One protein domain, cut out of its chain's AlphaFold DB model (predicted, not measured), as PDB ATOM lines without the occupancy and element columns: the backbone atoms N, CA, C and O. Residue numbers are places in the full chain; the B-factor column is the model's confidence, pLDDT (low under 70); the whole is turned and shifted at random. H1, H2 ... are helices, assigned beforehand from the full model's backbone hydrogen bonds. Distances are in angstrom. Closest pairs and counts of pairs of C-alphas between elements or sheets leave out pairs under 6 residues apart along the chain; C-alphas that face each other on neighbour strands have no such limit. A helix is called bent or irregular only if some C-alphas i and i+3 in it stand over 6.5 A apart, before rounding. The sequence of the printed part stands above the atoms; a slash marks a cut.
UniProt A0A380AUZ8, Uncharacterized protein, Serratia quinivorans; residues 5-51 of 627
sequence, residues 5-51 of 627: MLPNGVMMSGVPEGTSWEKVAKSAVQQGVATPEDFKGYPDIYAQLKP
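Overview. This is residues 5 to 51 of the 627 residues of an uncharacterized protein of Serratia quinivorans (UniProt A0A380AUZ8). What is the main picture? An unnamed stretch, residues 5 to 20, makes a wide loop on the side of H1 away from H3, and after it the helices H1 and H3 lie side by side. The short helix H2, in the chain between them, packs on H3 near the last residues of H1, and the three helix centres make a triangle. What is it made of? The printed part has 47 residues with three named helices in the order H1, H2, H3 and no named strand; the class is all helix, though under half of the residues, 23 of 47, are in named elements. How is it shaped? It is compact, with a radius of gyration of the C-alphas of 9.7 A, and rounded, with spans of 24 by 19 by 17 A.

Along the chain. Where does the printed part begin? C-alpha 5 stands at (39.425, 11.302, -31.415), and residues 5 to 20 hold no named element. Where are the helices? H1 is residues 21 to 30, 14.0 A from first to last C-alpha, beginning at C-alpha 21 at (28.735, 10.407, -31.702). H2 is residues 36 to 39, 5.7 A long, and H3 is residues 43 to 51, 14.0 A long, ending at C-alpha 51 at (21.481, 25.691, -32.369). Is any helix irregular? H3 is, but only just: C-alphas 48 and 51 are 6.8 A apart, against about 5 A in a regular helix.

Arrangement. How does H1 stand to H3? They touch, with their closest C-alphas, those of Glu 22 and Ile 45, 5.6 A apart. They run the same way at a shallow tilt of 30 degrees, the line of H3 being a rough one. Where is H2? It touches H3, the closest C-alphas being those of Phe 39 and Tyr 46 at 5.3 A. H2 and H1 are close but not clearly touching, the closest C-alphas being those of Val 29 and Pro 36 at 6.6 A. What do the backbones show? In H1 every O i to N i+4 pair is within hydrogen-bond range, in H3 3 of 5 are, and H2 is too short for such a pair.

Size, cuts and confidence. How large is it? The two C-alphas farthest apart, those of Glu 17 and Pro 51, are 26.1 A apart. Is there a cut or a long link? The printed part has no cut, and the links H1 to H2 and H2 to H3 are tight. Where is the model's confidence low? The mean pLDDT of the printed part is 76.7, and residues 8 to 10, 32 to 33 and 50 to 51 are under 70.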
ATOM      1  N   MET A   5      38.824  10.277 -30.557       76.94
ATOM      2  CA  MET A   5      39.425  11.302 -31.415       76.94
ATOM      3  C   MET A   5      38.320  12.084 -32.132       76.94
ATOM      4  O   MET A   5      37.529  11.492 -32.865       76.94
ATOM      5  N   LEU A   6      38.246  13.395 -31.924       82.50
ATOM      6  CA  LEU A   6      37.295  14.268 -32.613       82.50
ATOM      7  C   LEU A   6      37.774  14.581 -34.049       82.50
ATOM      8  O   LEU A   6      38.965  14.444 -34.339       82.50
ATOM      9  N   PRO A   7      36.890  15.034 -34.962       72.69
ATOM     10  CA  PRO A   7      37.262  15.321 -36.356       72.69
ATOM     11  C   PRO A   7      38.353  16.387 -36.541       72.69
ATOM     12  O   PRO A   7      39.023  16.399 -37.567       72.69
ATOM     13  N   ASN A   8      38.541  17.265 -35.551       63.19
ATOM     14  CA  ASN A   8      39.593  18.284 -35.502       63.19
ATOM     15  C   ASN A   8      40.937  17.763 -34.937       63.19
ATOM     16  O   ASN A   8      41.853  18.550 -34.719       63.19
ATOM     17  N   GLY A   9      41.059  16.458 -34.663       60.81
ATOM     18  CA  GLY A   9      42.257  15.841 -34.082       60.81
ATOM     19  C   GLY A   9      42.400  16.001 -32.563       60.81
ATOM     20  O   GLY A   9      43.386  15.535 -31.996       60.81
ATOM     21  N   VAL A  10      41.437  16.628 -31.876       65.06
ATOM     22  CA  VAL A  10      41.441  16.739 -30.410       65.06
ATOM     23  C   VAL A  10      40.939  15.435 -29.788       65.06
ATOM     24  O   VAL A  10      39.877  14.926 -30.143       65.06
ATOM     25  N   MET A  11      41.683  14.885 -28.827       70.94
ATOM     26  CA  MET A  11      41.296  13.656 -28.132       70.94
ATOM     27  C   MET A  11      40.412  13.963 -26.916       70.94
ATOM     28  O   MET A  11      40.881  14.476 -25.904       70.94
ATOM     29  N   MET A  12      39.131  13.600 -26.989       72.00
ATOM     30  CA  MET A  12      38.196  13.702 -25.870       72.00
ATOM     31  C   MET A  12      38.344  12.485 -24.947       72.00
ATOM     32  O   MET A  12      38.015  11.357 -25.324       72.00
ATOM     33  N   SER A  13      38.836  12.699 -23.728       81.50
ATOM     34  CA  SER A  13      38.987  11.651 -22.711       81.50
ATOM     35  C   SER A  13      37.736  11.471 -21.848       81.50
ATOM     36  O   SER A  13      36.959  12.406 -21.667       81.50
ATOM     37  N   GLY A  14      37.569  10.290 -21.244       76.00
ATOM     38  CA  GLY A  14      36.496  10.049 -20.269       76.00
ATOM     39  C   GLY A  14      35.109   9.817 -20.880       76.00
ATOM     40  O   GLY A  14      34.105   9.904 -20.174       76.00
ATOM     41  N   VAL A  15      35.026   9.500 -22.175       76.56
ATOM     42  CA  VAL A  15      33.750   9.203 -22.839       76.56
ATOM     43  C   VAL A  15      33.208   7.852 -22.333       76.56
ATOM     44  O   VAL A  15      33.945   6.862 -22.329       76.56
ATOM     45  N   PRO A  16      31.938   7.753 -21.894       83.81
ATOM     46  CA  PRO A  16      31.341   6.469 -21.539       83.81
ATOM     47  C   PRO A  16      31.213   5.549 -22.757       83.81
ATOM     48  O   PRO A  16      30.846   5.981 -23.851       83.81
ATOM     49  N   GLU A  17      31.491   4.265 -22.564       72.69
ATOM     50  CA  GLU A  17      31.443   3.263 -23.628       72.69
ATOM     51  C   GLU A  17      30.011   3.137 -24.189       72.69
ATOM     52  O   GLU A  17      29.037   3.147 -23.436       72.69
ATOM     53  N   GLY A  18      29.865   3.105 -25.518       77.81
ATOM     54  CA  GLY A  18      28.553   3.135 -26.183       77.81
ATOM     55  C   GLY A  18      27.875   4.517 -26.273       77.81
ATOM     56  O   GLY A  18      26.736   4.601 -26.735       77.81
ATOM     57  N   THR A  19      28.538   5.612 -25.877       82.00
ATOM     58  CA  THR A  19      28.025   6.978 -26.109       82.00
ATOM     59  C   THR A  19      27.938   7.272 -27.610       82.00
ATOM     60  O   THR A  19      28.909   7.096 -28.340       82.00
ATOM     61  N   SER A  20      26.780   7.745 -28.086       87.81
ATOM     62  CA  SER A  20      26.596   8.088 -29.499       87.81
ATOM     63  C   SER A  20      27.430   9.307 -29.905       87.81
ATOM     64  O   SER A  20      27.556  10.267 -29.145       87.81
ATOM     65  N   TRP A  21      27.938   9.307 -31.142       82.38
ATOM     66  CA  TRP A  21      28.735  10.407 -31.702       82.38
ATOM     67  C   TRP A  21      28.061  11.780 -31.603       82.38
ATOM     68  O   TRP A  21      28.730  12.775 -31.353       82.38
ATOM     69  N   GLU A  22      26.734  11.836 -31.707       84.44
ATOM     70  CA  GLU A  22      25.950  13.053 -31.476       84.44
ATOM     71  C   GLU A  22      26.130  13.614 -30.050       84.44
ATOM     72  O   GLU A  22      26.300  14.820 -29.874       84.44
ATOM     73  N   LYS A  23      26.127  12.751 -29.023       83.56
ATOM     74  CA  LYS A  23      26.350  13.152 -27.624       83.56
ATOM     75  C   LYS A  23      27.804  13.540 -27.375       83.56
ATOM     76  O   LYS A  23      28.037  14.523 -26.677       83.56
ATOM     77  N   VAL A  24      28.757  12.816 -27.972       84.38
ATOM     78  CA  VAL A  24      30.188  13.177 -27.945       84.38
ATOM     79  C   VAL A  24      30.378  14.579 -28.528       84.38
ATOM     80  O   VAL A  24      30.921  15.449 -27.857       84.38
ATOM     81  N   ALA A  25      29.843  14.841 -29.721       83.94
ATOM     82  CA  ALA A  25      29.962  16.127 -30.399       83.94
ATOM     83  C   ALA A  25      29.273  17.278 -29.642       83.94
ATOM     84  O   ALA A  25      29.862  18.345 -29.475       83.94
ATOM     85  N   LYS A  26      28.055  17.062 -29.118       81.56
ATOM     86  CA  LYS A  26      27.357  18.058 -28.282       81.56
ATOM     87  C   LYS A  26      28.147  18.377 -27.010       81.56
ATOM     88  O   LYS A  26      28.285  19.548 -26.672       81.56
ATOM     89  N   SER A  27      28.715  17.364 -26.352       78.00
ATOM     90  CA  SER A  27      29.563  17.551 -25.170       78.00
ATOM     91  C   SER A  27      30.884  18.253 -25.506       78.00
ATOM     92  O   SER A  27      31.317  19.102 -24.736       78.00
ATOM     93  N   ALA A  28      31.503  17.948 -26.650       77.94
ATOM     94  CA  ALA A  28      32.735  18.590 -27.106       77.94
ATOM     95  C   ALA A  28      32.537  20.092 -27.384       77.94
ATOM     96  O   ALA A  28      33.337  20.911 -26.935       77.94
ATOM     97  N   VAL A  29      31.430  20.461 -28.042       79.44
ATOM     98  CA  VAL A  29      31.058  21.870 -28.268       79.44
ATOM     99  C   VAL A  29      30.708  22.578 -26.954       79.44
ATOM    100  O   VAL A  29      31.143  23.704 -26.735       79.44
ATOM    101  N   GLN A  30      29.987  21.923 -26.038       78.00
ATOM    102  CA  GLN A  30      29.668  22.491 -24.716       78.00
ATOM    103  C   GLN A  30      30.894  22.663 -23.804       78.00
ATOM    104  O   GLN A  30      30.878  23.523 -22.929       78.00
ATOM    105  N   GLN A  31      31.947  21.870 -24.005       72.12
ATOM    106  CA  GLN A  31      33.225  21.978 -23.289       72.12
ATOM    107  C   GLN A  31      34.237  22.901 -23.993       72.12
ATOM    108  O   GLN A  31      35.334  23.091 -23.479       72.12
ATOM    109  N   GLY A  32      33.900  23.457 -25.164       67.50
ATOM    110  CA  GLY A  32      34.789  24.330 -25.941       67.50
ATOM    111  C   GLY A  32      35.970  23.624 -26.623       67.50
ATOM    112  O   GLY A  32      36.824  24.301 -27.187       67.50
ATOM    113  N   VAL A  33      36.026  22.286 -26.607       66.00
ATOM    114  CA  VAL A  33      37.121  21.490 -27.210       66.00
ATOM    115  C   VAL A  33      36.903  21.172 -28.697       66.00
ATOM    116  O   VAL A  33      37.764  20.581 -29.349       66.00
ATOM    117  N   ALA A  34      35.753  21.565 -29.244       74.31
ATOM    118  CA  ALA A  34      35.473  21.591 -30.674       74.31
ATOM    119  C   ALA A  34      34.459  22.693 -31.007       74.31
ATOM    120  O   ALA A  34      33.636  23.071 -30.172       74.31
ATOM    121  N   THR A  35      34.476  23.177 -32.245       82.00
ATOM    122  CA  THR A  35      33.439  24.060 -32.793       82.00
ATOM    123  C   THR A  35      32.376  23.250 -33.549       82.00
ATOM    124  O   THR A  35      32.636  22.114 -33.946       82.00
ATOM    125  N   PRO A  36      31.179  23.804 -33.824       80.50
ATOM    126  CA  PRO A  36      30.237  23.164 -34.739       80.50
ATOM    127  C   PRO A  36      30.825  22.904 -36.137       80.50
ATOM    128  O   PRO A  36      30.543  21.854 -36.707       80.50
ATOM    129  N   GLU A  37      31.654  23.806 -36.683       81.00
ATOM    130  CA  GLU A  37      32.246  23.644 -38.025       81.00
ATOM    131  C   GLU A  37      33.191  22.437 -38.123       81.00
ATOM    132  O   GLU A  37      33.293  21.841 -39.193       81.00
ATOM    133  N   ASP A  38      33.799  22.001 -37.017       77.69
ATOM    134  CA  ASP A  38      34.664  20.813 -36.985       77.69
ATOM    135  C   ASP A  38      33.895  19.540 -37.396       77.69
ATOM    136  O   ASP A  38      34.458  18.603 -37.958       77.69
ATOM    137  N   PHE A  39      32.574  19.514 -37.185       86.38
ATOM    138  CA  PHE A  39      31.701  18.389 -37.535       86.38
ATOM    139  C   PHE A  39      31.065  18.508 -38.927       86.38
ATOM    140  O   PHE A  39      30.235  17.677 -39.284       86.38
ATOM    141  N   LYS A  40      31.444  19.497 -39.745       81.44
ATOM    142  CA  LYS A  40      30.846  19.785 -41.066       81.44
ATOM    143  C   LYS A  40      30.896  18.622 -42.068       81.44
ATOM    144  O   LYS A  40      30.028  18.540 -42.933       81.44
ATOM    145  N   GLY A  41      31.855  17.703 -41.926       75.50
ATOM    146  CA  GLY A  41      31.912  16.444 -42.690       75.50
ATOM    147  C   GLY A  41      30.860  15.393 -42.289       75.50
ATOM    148  O   GLY A  41      30.696  14.399 -42.989       75.50
ATOM    149  N   TYR A  42      30.136  15.611 -41.188       79.69
ATOM    150  CA  TYR A  42      29.150  14.703 -40.600       79.69
ATOM    151  C   TYR A  42      27.777  15.404 -40.541       79.69
ATOM    152  O   TYR A  42      27.401  15.933 -39.490       79.69
ATOM    153  N   PRO A  43      27.019  15.460 -41.654       75.94
ATOM    154  CA  PRO A  43      25.866  16.356 -41.800       75.94
ATOM    155  C   PRO A  43      24.785  16.176 -40.721       75.94
ATOM    156  O   PRO A  43      24.292  17.173 -40.191       75.94
ATOM    157  N   ASP A  44      24.481  14.935 -40.326       79.25
ATOM    158  CA  ASP A  44      23.471  14.618 -39.300       79.25
ATOM    159  C   ASP A  44      23.866  15.073 -37.883       79.25
ATOM    160  O   ASP A  44      23.008  15.280 -37.020       79.25
ATOM    161  N   ILE A  45      25.169  15.247 -37.635       82.31
ATOM    162  CA  ILE A  45      25.714  15.784 -36.383       82.31
ATOM    163  C   ILE A  45      25.771  17.313 -36.477       82.31
ATOM    164  O   ILE A  45      25.237  18.004 -35.610       82.31
ATOM    165  N   TYR A  46      26.346  17.846 -37.558       79.69
ATOM    166  CA  TYR A  46      26.479  19.284 -37.812       79.69
ATOM    167  C   TYR A  46      25.136  20.028 -37.729       79.69
ATOM    168  O   TYR A  46      25.028  21.055 -37.051       79.69
ATOM    169  N   ALA A  47      24.080  19.469 -38.332       79.62
ATOM    170  CA  ALA A  47      22.726  20.024 -38.277       79.62
ATOM    171  C   ALA A  47      22.189  20.178 -36.839       79.62
ATOM    172  O   ALA A  47      21.446  21.118 -36.556       79.62
ATOM    173  N   GLN A  48      22.598  19.299 -35.918       76.19
ATOM    174  CA  GLN A  48      22.177  19.311 -34.515       76.19
ATOM    175  C   GLN A  48      23.046  20.179 -33.593       76.19
ATOM    176  O   GLN A  48      22.624  20.474 -32.474       76.19
ATOM    177  N   LEU A  49      24.243  20.582 -34.027       74.62
ATOM    178  CA  LEU A  49      25.127  21.478 -33.266       74.62
ATOM    179  C   LEU A  49      24.841  22.955 -33.547       74.62
ATOM    180  O   LEU A  49      25.065  23.805 -32.688       74.62
ATOM    181  N   LYS A  50      24.292  23.262 -34.727       61.44
ATOM    182  CA  LYS A  50      23.983  24.628 -35.171       61.44
ATOM    183  C   LYS A  50      23.109  25.470 -34.212       61.44
ATOM    184  O   LYS A  50      23.305  26.680 -34.196       61.44
ATOM    185  N   PRO A  51      22.200  24.911 -33.384       54.84
ATOM    186  CA  PRO A  51      21.481  25.691 -32.369       54.84
ATOM    187  C   PRO A  51      22.353  26.191 -31.202       54.84
ATOM    188  O   PRO A  51      21.988  27.166 -30.550       54.84
TER     189      PRO A  51